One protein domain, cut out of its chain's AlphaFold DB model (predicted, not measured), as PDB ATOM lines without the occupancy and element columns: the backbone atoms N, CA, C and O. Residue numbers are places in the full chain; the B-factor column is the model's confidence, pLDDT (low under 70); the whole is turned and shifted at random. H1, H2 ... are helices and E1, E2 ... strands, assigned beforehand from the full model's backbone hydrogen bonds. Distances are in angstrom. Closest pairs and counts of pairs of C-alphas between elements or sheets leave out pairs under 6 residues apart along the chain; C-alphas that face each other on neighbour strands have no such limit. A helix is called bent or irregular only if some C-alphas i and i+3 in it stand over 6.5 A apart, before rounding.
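Overview. This is residues 3 to 68 of the 77 residues of an uncharacterized protein of Paenibacillus validus (UniProt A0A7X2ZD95). One twisted sheet of five strands has a single long helix, H1, packed along one of its faces over the E2 and E3 side; its other face is bare. E1, the longest strand, makes the far edge of the sheet beyond the helix and bends on its way. The printed part has 66 residues with one named helix and five named strands, in the order E1 H1 E2 E3 E4 E5; across the sheet the order is E1, E5, E4, E3, E2, all antiparallel. The class is mixed, helices and strands, and the whole is compact, with a radius of gyration of the C-alphas of 11.4 A and spans of 33 by 26 by 17 A.

Arrangement. Begin at the edge strand E1, residues 4 to 13, which bends by 51 degrees at residue 7. Beside it, find E5, residues 62 to 68, antiparallel at 159 degrees, with N 9 and O 65 at 2.9 A. Next comes E4, residues 52 to 59, antiparallel to E5, with N 55 and O 66 at 2.8 A. E3, residues 44 to 48, follows, antiparallel to E4 at 169 degrees, with N 47 and O 54 at 2.8 A. The other edge strand is E2, residues 37 to 41, with N 39 and O 46 at 2.8 A to E3. E2, E3, E4 and E5 form a meander, each strand the antiparallel neighbour of the one before, and E2 and E3, E3 and E4, and E4 and E5 are hairpins. H1, residues 17 to 33, is on one face of this sheet, giving two layers, at a height over the sheet of 8.1 A. It lies over E3 and only just over E4 and E2, with 3 of its C-alphas falling on each of those two, and runs along the strands, at 8 degrees to E3 on the local plane. The closest C-alphas of H1 and E3 are those of Phe 24 and Val 45, 5.9 A apart; those of H1 and E2 are His 28 and Ala 38, 6.1 A. In H1, 11 of 13 O i to N i+4 pairs are within hydrogen-bond range. E1 and E2 are apart.

Along the chain. Find C-alpha 4 at (162.557, 203.349, 152.560); from there E1 runs 25.1 A to C-alpha 13. H1 starts at C-alpha 17, (163.546, 176.274, 157.343), and covers 25.2 A; it is irregular, but only just, with C-alphas 18 and 21 at 6.9 A. E2 and E3 are short, E4 covers 21.3 A, and E5 covers 19.0 A to C-alpha 68 at (161.639, 199.347, 149.106).

Size, cuts and confidence. The two C-alphas farthest apart are those of Asp 16 and Glu 50, 33.0 A. The printed part has no cut, and the links E1 to H1, H1 to E2, E2 to E3, E3 to E4 and E4 to E5 are tight. The mean pLDDT of the printed part is 88.5; look for values under 70 at residues 15, 17 and 19 to 20.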
ATOM      1  N   MET A   3     167.009 204.184 151.118       78.75
ATOM      2  CA  MET A   3     165.946 203.232 150.796       78.75
ATOM      3  C   MET A   3     164.926 203.206 151.926       78.75
ATOM      4  O   MET A   3     165.269 202.938 153.077       78.75
ATOM      5  N   LYS A   4     163.654 203.429 151.592       84.56
ATOM      6  CA  LYS A   4     162.557 203.349 152.560       84.56
ATOM      7  C   LYS A   4     161.716 202.108 152.298       84.56
ATOM      8  O   LYS A   4     161.197 201.950 151.196       84.56
ATOM      9  N   CYS A   5     161.538 201.270 153.320       85.81
ATOM     10  CA  CYS A   5     160.541 200.201 153.285       85.81
ATOM     11  C   CYS A   5     159.146 200.837 153.278       85.81
ATOM     12  O   CYS A   5     158.772 201.544 154.218       85.81
ATOM     13  N   VAL A   6     158.400 200.635 152.197       89.31
ATOM     14  CA  VAL A   6     157.053 201.188 152.010       89.31
ATOM     15  C   VAL A   6     155.965 200.174 152.348       89.31
ATOM     16  O   VAL A   6     154.845 200.571 152.663       89.31
ATOM     17  N   ARG A   7     156.281 198.872 152.312       90.50
ATOM     18  CA  ARG A   7     155.343 197.799 152.653       90.50
ATOM     19  C   ARG A   7     156.071 196.540 153.120       90.50
ATOM     20  O   ARG A   7     157.067 196.160 152.518       90.50
ATOM     21  N   GLU A   8     155.516 195.861 154.122       92.50
ATOM     22  CA  GLU A   8     155.876 194.490 154.510       92.50
ATOM     23  C   GLU A   8     154.603 193.624 154.488       92.50
ATOM     24  O   GLU A   8     153.572 194.039 155.022       92.50
ATOM     25  N   ARG A   9     154.646 192.439 153.865       91.12
ATOM     26  CA  ARG A   9     153.556 191.448 153.942       91.12
ATOM     27  C   ARG A   9     154.076 190.013 153.949       91.12
ATOM     28  O   ARG A   9     155.091 189.708 153.331       91.12
ATOM     29  N   ILE A  10     153.349 189.112 154.604       87.06
ATOM     30  CA  ILE A  10     153.597 187.668 154.508       87.06
ATOM     31  C   ILE A  10     153.041 187.179 153.171       87.06
ATOM     32  O   ILE A  10     151.881 187.446 152.859       87.06
ATOM     33  N   VAL A  11     153.856 186.470 152.390       87.12
ATOM     34  CA  VAL A  11     153.446 185.954 151.072       87.12
ATOM     35  C   VAL A  11     153.281 184.442 151.043       87.12
ATOM     36  O   VAL A  11     152.475 183.934 150.268       87.12
ATOM     37  N   ARG A  12     154.006 183.704 151.891       81.88
ATOM     38  CA  ARG A  12     153.909 182.240 151.937       81.88
ATOM     39  C   ARG A  12     154.338 181.700 153.295       81.88
ATOM     40  O   ARG A  12     155.345 182.138 153.843       81.88
ATOM     41  N   HIS A  13     153.609 180.718 153.817       78.56
ATOM     42  CA  HIS A  13     154.082 179.886 154.920       78.56
ATOM     43  C   HIS A  13     154.849 178.696 154.340       78.56
ATOM     44  O   HIS A  13     154.322 177.998 153.477       78.56
ATOM     45  N   VAL A  14     156.085 178.484 154.787       73.31
ATOM     46  CA  VAL A  14     156.938 177.375 154.326       73.31
ATOM     47  C   VAL A  14     157.058 176.307 155.413       73.31
ATOM     48  O   VAL A  14     157.216 175.138 155.094       73.31
ATOM     49  N   GLY A  15     156.893 176.671 156.691       62.09
ATOM     50  CA  GLY A  15     156.812 175.737 157.824       62.09
ATOM     51  C   GLY A  15     158.130 175.051 158.194       62.09
ATOM     52  O   GLY A  15     158.375 174.831 159.374       62.09
ATOM     53  N   ASP A  16     159.003 174.799 157.219       71.31
ATOM     54  CA  ASP A  16     160.316 174.186 157.392       71.31
ATOM     55  C   ASP A  16     161.429 175.099 156.844       71.31
ATOM     56  O   ASP A  16     161.442 175.489 155.673       71.31
ATOM     57  N   ILE A  17     162.388 175.448 157.704       66.25
ATOM     58  CA  ILE A  17     163.546 176.274 157.343       66.25
ATOM     59  C   ILE A  17     164.458 175.575 156.324       66.25
ATOM     60  O   ILE A  17     165.089 176.256 155.514       66.25
ATOM     61  N   LEU A  18     164.483 174.236 156.304       71.69
ATOM     62  CA  LEU A  18     165.287 173.446 155.369       71.69
ATOM     63  C   LEU A  18     164.776 173.549 153.928       71.69
ATOM     64  O   LEU A  18     165.552 173.376 152.993       71.69
ATOM     65  N   GLN A  19     163.500 173.893 153.736       69.00
ATOM     66  CA  GLN A  19     162.920 174.144 152.414       69.00
ATOM     67  C   GLN A  19     163.144 175.584 151.928       69.00
ATOM     68  O   GLN A  19     162.936 175.881 150.749       69.00
ATOM     69  N   SER A  20     163.596 176.488 152.808       69.56
ATOM     70  CA  SER A  20     163.789 177.898 152.458       69.56
ATOM     71  C   SER A  20     164.836 178.134 151.353       69.56
ATOM     72  O   SER A  20     164.559 178.930 150.460       69.56
ATOM     73  N   PRO A  21     165.987 177.434 151.279       76.94
ATOM     74  CA  PRO A  21     166.934 177.666 150.185       76.94
ATOM     75  C   PRO A  21     166.356 177.258 148.823       76.94
ATOM     76  O   PRO A  21     166.533 177.966 147.831       76.94
ATOM     77  N   SER A  22     165.619 176.145 148.779       85.00
ATOM     78  CA  SER A  22     164.983 175.647 147.557       85.00
ATOM     79  C   SER A  22     163.875 176.577 147.067       85.00
ATOM     80  O   SER A  22     163.783 176.813 145.866       85.00
ATOM     81  N   ILE A  23     163.066 177.144 147.974       88.00
ATOM     82  CA  ILE A  23     161.987 178.053 147.568       88.00
ATOM     83  C   ILE A  23     162.532 179.371 147.012       88.00
ATOM     84  O   ILE A  23     162.013 179.865 146.017       88.00
ATOM     85  N   PHE A  24     163.606 179.912 147.597       91.69
ATOM     86  CA  PHE A  24     164.247 181.120 147.076       91.69
ATOM     87  C   PHE A  24     164.879 180.888 145.709       91.69
ATOM     88  O   PHE A  24     164.745 181.727 144.825       91.69
ATOM     89  N   ARG A  25     165.507 179.728 145.500       91.75
ATOM     90  CA  ARG A  25     166.033 179.371 144.183       91.75
ATOM     91  C   ARG A  25     164.928 179.275 143.129       91.75
ATOM     92  O   ARG A  25     165.090 179.833 142.053       91.75
ATOM     93  N   LEU A  26     163.807 178.626 143.451       91.62
ATOM     94  CA  LEU A  26     162.669 178.533 142.536       91.62
ATOM     95  C   LEU A  26     162.131 179.922 142.170       91.62
ATOM     96  O   LEU A  26     162.000 180.231 140.994       91.62
ATOM     97  N   MET A  27     161.893 180.779 143.170       92.38
ATOM     98  CA  MET A  27     161.421 182.149 142.934       92.38
ATOM     99  C   MET A  27     162.397 182.947 142.062       92.38
ATOM    100  O   MET A  27     161.976 183.708 141.198       92.38
ATOM    101  N   HIS A  28     163.704 182.789 142.286       95.88
ATOM    102  CA  HIS A  28     164.730 183.434 141.470       95.88
ATOM    103  C   HIS A  28     164.652 182.994 140.003       95.88
ATOM    104  O   HIS A  28     164.615 183.846 139.118       95.88
ATOM    105  N   GLU A  29     164.561 181.688 139.752       95.75
ATOM    106  CA  GLU A  29     164.439 181.124 138.402       95.75
ATOM    107  C   GLU A  29     163.128 181.561 137.710       95.75
ATOM    108  O   GLU A  29     163.160 181.925 136.534       95.75
ATOM    109  N   GLU A  30     162.003 181.611 138.437       95.56
ATOM    110  CA  GLU A  30     160.707 182.110 137.942       95.56
ATOM    111  C   GLU A  30     160.796 183.580 137.493       95.56
ATOM    112  O   GLU A  30     160.425 183.907 136.365       95.56
ATOM    113  N   TYR A  31     161.362 184.465 138.321       95.56
ATOM    114  CA  TYR A  31     161.490 185.884 137.968       95.56
ATOM    115  C   TYR A  31     162.433 186.127 136.787       95.56
ATOM    116  O   TYR A  31     162.152 186.986 135.949       95.56
ATOM    117  N   LEU A  32     163.529 185.369 136.686       95.88
ATOM    118  CA  LEU A  32     164.409 185.441 135.518       95.88
ATOM    119  C   LEU A  32     163.689 184.983 134.242       95.88
ATOM    120  O   LEU A  32     163.861 185.603 133.193       95.88
ATOM    121  N   ALA A  33     162.868 183.932 134.322       96.38
ATOM    122  CA  ALA A  33     162.083 183.442 133.188       96.38
ATOM    123  C   ALA A  33     161.020 184.454 132.722       96.38
ATOM    124  O   ALA A  33     160.729 184.536 131.530       96.38
ATOM    125  N   GLU A  34     160.483 185.259 133.641       95.31
ATOM    126  CA  GLU A  34     159.565 186.366 133.341       95.31
ATOM    127  C   GLU A  34     160.275 187.635 132.820       95.31
ATOM    128  O   GLU A  34     159.614 188.592 132.421       95.31
ATOM    129  N   GLY A  35     161.613 187.645 132.777       95.56
ATOM    130  CA  GLY A  35     162.415 188.754 132.251       95.56
ATOM    131  C   GLY A  35     162.774 189.832 133.276       95.56
ATOM    132  O   GLY A  35     163.266 190.894 132.895       95.56
ATOM    133  N   TYR A  36     162.562 189.582 134.570       95.06
ATOM    134  CA  TYR A  36     162.992 190.501 135.619       95.06
ATOM    135  C   TYR A  36     164.480 190.351 135.949       95.06
ATOM    136  O   TYR A  36     165.101 189.312 135.736       95.06
ATOM    137  N   THR A  37     165.047 191.393 136.561       96.12
ATOM    138  CA  THR A  37     166.364 191.315 137.201       96.12
ATOM    139  C   THR A  37     166.193 190.878 138.651       96.12
ATOM    140  O   THR A  37     165.617 191.614 139.452       96.12
ATOM    141  N   ALA A  38     166.709 189.698 138.998       96.50
ATOM    142  CA  ALA A  38     166.641 189.167 140.353       96.50
ATOM    143  C   ALA A  38     168.009 188.671 140.848       96.50
ATOM    144  O   ALA A  38     168.722 187.970 140.126       96.50
ATOM    145  N   ASP A  39     168.345 188.985 142.100       96.31
ATOM    146  CA  ASP A  39     169.515 188.460 142.807       96.31
ATOM    147  C   ASP A  39     169.097 187.384 143.811       96.31
ATOM    148  O   ASP A  39     168.152 187.566 144.585       96.31
ATOM    149  N   LEU A  40     169.852 186.286 143.849       94.06
ATOM    150  CA  LEU A  40     169.716 185.245 144.862       94.06
ATOM    151  C   LEU A  40     170.818 185.401 145.914       94.06
ATOM    152  O   LEU A  40     172.005 185.291 145.607       94.06
ATOM    153  N   LEU A  41     170.417 185.619 147.165       90.12
ATOM    154  CA  LEU A  41     171.303 185.695 148.325       90.12
ATOM    155  C   LEU A  41     170.963 184.571 149.319       90.12
ATOM    156  O   LEU A  41     169.860 184.020 149.283       90.12
ATOM    157  N   PRO A  42     171.868 184.216 150.249       85.62
ATOM    158  CA  PRO A  42     171.554 183.246 151.295       85.62
ATOM    159  C   PRO A  42     170.306 183.660 152.097       85.62
ATOM    160  O   PRO A  42     170.332 184.632 152.848       85.62
ATOM    161  N   GLY A  43     169.204 182.923 151.921       84.62
ATOM    162  CA  GLY A  43     167.935 183.167 152.618       84.62
ATOM    163  C   GLY A  43     167.106 184.354 152.101       84.62
ATOM    164  O   GLY A  43     166.211 184.805 152.822       84.62
ATOM    165  N   CYS A  44     167.399 184.874 150.901       90.94
ATOM    166  CA  CYS A  44     166.675 186.006 150.324       90.94
ATOM    167  C   CYS A  44     166.690 186.005 148.785       90.94
ATOM    168  O   CYS A  44     167.687 185.631 148.169       90.94
ATOM    169  N   VAL A  45     165.615 186.496 148.168       95.75
ATOM    170  CA  VAL A  45     165.585 186.905 146.752       95.75
ATOM    171  C   VAL A  45     165.297 188.394 146.679       95.75
ATOM    172  O   VAL A  45     164.355 188.868 147.313       95.75
ATOM    173  N   ILE A  46     166.080 189.124 145.891       96.31
ATOM    174  CA  ILE A  46     165.873 190.551 145.640       96.31
ATOM    175  C   ILE A  46     165.461 190.731 144.187       96.31
ATOM    176  O   ILE A  46     166.241 190.447 143.285       96.31
ATOM    177  N   LEU A  47     164.251 191.229 143.964       96.56
ATOM    178  CA  LEU A  47     163.787 191.691 142.662       96.56
ATOM    179  C   LEU A  47     164.144 193.170 142.512       96.56
ATOM    180  O   LEU A  47     163.727 193.981 143.343       96.56
ATOM    181  N   ARG A  48     164.892 193.528 141.468       93.94
ATOM    182  CA  ARG A  48     165.234 194.922 141.161       93.94
ATOM    183  C   ARG A  48     164.233 195.500 140.168       93.94
ATOM    184  O   ARG A  48     164.017 194.927 139.101       93.94
ATOM    185  N   LEU A  49     163.646 196.632 140.533       91.19
ATOM    186  CA  LEU A  49     162.700 197.397 139.727       91.19
ATOM    187  C   LEU A  49     163.312 198.763 139.389       91.19
ATOM    188  O   LEU A  49     164.322 199.164 139.963       91.19
ATOM    189  N   GLU A  50     162.704 199.495 138.457       89.81
ATOM    190  CA  GLU A  50     163.203 200.817 138.048       89.81
ATOM    191  C   GLU A  50     163.191 201.840 139.199       89.81
ATOM    192  O   GLU A  50     164.076 202.690 139.294       89.81
ATOM    193  N   ASP A  51     162.203 201.752 140.093       88.44
ATOM    194  CA  ASP A  51     161.933 202.714 141.166       88.44
ATOM    195  C   ASP A  51     162.175 202.154 142.579       88.44
ATOM    196  O   ASP A  51     161.936 202.838 143.588       88.44
ATOM    197  N   GLY A  52     162.670 200.919 142.678       91.94
ATOM    198  CA  GLY A  52     162.866 200.266 143.958       91.94
ATOM    199  C   GLY A  52     163.261 198.800 143.880       91.94
ATOM    200  O   GLY A  52     163.760 198.298 142.877       91.94
ATOM    201  N   GLU A  53     163.029 198.101 144.986       95.31
ATOM    202  CA  GLU A  53     163.366 196.688 145.135       95.31
ATOM    203  C   GLU A  53     162.281 195.958 145.917       95.31
ATOM    204  O   GLU A  53     161.668 196.514 146.833       95.31
ATOM    205  N   ILE A  54     162.089 194.680 145.606       95.38
ATOM    206  CA  ILE A  54     161.268 193.779 146.412       95.38
ATOM    207  C   ILE A  54     162.169 192.704 146.998       95.38
ATOM    208  O   ILE A  54     162.812 191.955 146.271       95.38
ATOM    209  N   HIS A  55     162.226 192.627 148.323       95.38
ATOM    210  CA  HIS A  55     163.010 191.627 149.038       95.38
ATOM    211  C   HIS A  55     162.074 190.551 149.569       95.38
ATOM    212  O   HIS A  55     161.177 190.834 150.365       95.38
ATOM    213  N   PHE A  56     162.310 189.312 149.167       94.44
ATOM    214  CA  PHE A  56     161.656 188.133 149.712       94.44
ATOM    215  C   PHE A  56     162.610 187.479 150.697       94.44
ATOM    216  O   PHE A  56     163.601 186.890 150.287       94.44
ATOM    217  N   ALA A  57     162.314 187.578 151.990       91.69
ATOM    218  CA  ALA A  57     163.179 187.074 153.050       91.69
ATOM    219  C   ALA A  57     162.447 186.070 153.939       91.69
ATOM    220  O   ALA A  57     161.234 186.159 154.141       91.69
ATOM    221  N   TRP A  58     163.192 185.127 154.510       87.31
ATOM    222  CA  TRP A  58     162.630 184.183 155.468       87.31
ATOM    223  C   TRP A  58     162.556 184.818 156.859       87.31
ATOM    224  O   TRP A  58     163.515 185.425 157.337       87.31
ATOM    225  N   LYS A  59     161.414 184.670 157.530       85.56
ATOM    226  CA  LYS A  59     161.177 185.138 158.898       85.56
ATOM    227  C   LYS A  59     160.183 184.198 159.572       85.56
ATOM    228  O   LYS A  59     159.029 184.128 159.167       85.56
ATOM    229  N   ASN A  60     160.624 183.484 160.607       83.31
ATOM    230  CA  ASN A  60     159.777 182.641 161.464       83.31
ATOM    231  C   ASN A  60     158.915 181.617 160.694       83.31
ATOM    232  O   ASN A  60     157.708 181.531 160.900       83.31
ATOM    233  N   GLY A  61     159.520 180.861 159.774       83.06
ATOM    234  CA  GLY A  61     158.813 179.842 158.981       83.06
ATOM    235  C   GLY A  61     157.999 180.402 157.811       83.06
ATOM    236  O   GLY A  61     157.303 179.652 157.124       83.06
ATOM    237  N   MET A  62     158.088 181.710 157.562       87.62
ATOM    238  CA  MET A  62     157.341 182.414 156.525       87.62
ATOM    239  C   MET A  62     158.282 183.135 155.568       87.62
ATOM    240  O   MET A  62     159.357 183.587 155.957       87.62
ATOM    241  N   ILE A  63     157.849 183.283 154.324       89.69
ATOM    242  CA  ILE A  63     158.440 184.210 153.367       89.69
ATOM    243  C   ILE A  63     157.703 185.534 153.508       89.69
ATOM    244  O   ILE A  63     156.472 185.601 153.405       89.69
ATOM    245  N   VAL A  64     158.473 186.579 153.762       92.75
ATOM    246  CA  VAL A  64     158.006 187.946 153.924       92.75
ATOM    247  C   VAL A  64     158.516 188.763 152.750       92.75
ATOM    248  O   VAL A  64     159.709 188.777 152.463       92.75
ATOM    249  N   GLU A  65     157.594 189.437 152.080       94.50
ATOM    250  CA  GLU A  65     157.863 190.424 151.045       94.50
ATOM    251  C   GLU A  65     158.035 191.795 151.698       94.50
ATOM    252  O   GLU A  65     157.161 192.246 152.447       94.50
ATOM    253  N   ARG A  66     159.135 192.472 151.382       94.88
ATOM    254  CA  ARG A  66     159.389 193.869 151.733       94.88
ATOM    255  C   ARG A  66     159.604 194.675 150.470       94.88
ATOM    256  O   ARG A  66     160.483 194.352 149.681       94.88
ATOM    257  N   VAL A  67     158.823 195.730 150.299       93.38
ATOM    258  CA  VAL A  67     158.948 196.645 149.165       93.38
ATOM    259  C   VAL A  67     159.728 197.867 149.620       93.38
ATOM    260  O   VAL A  67     159.342 198.530 150.588       93.38
ATOM    261  N   TYR A  68     160.803 198.173 148.911       92.38
ATOM    262  CA  TYR A  68     161.639 199.347 149.106       92.38
ATOM    263  C   TYR A  68     161.498 200.272 147.906       92.38
ATOM    264  O   TYR A  68     161.461 199.810 146.773       92.38
TER     265      TYR A  68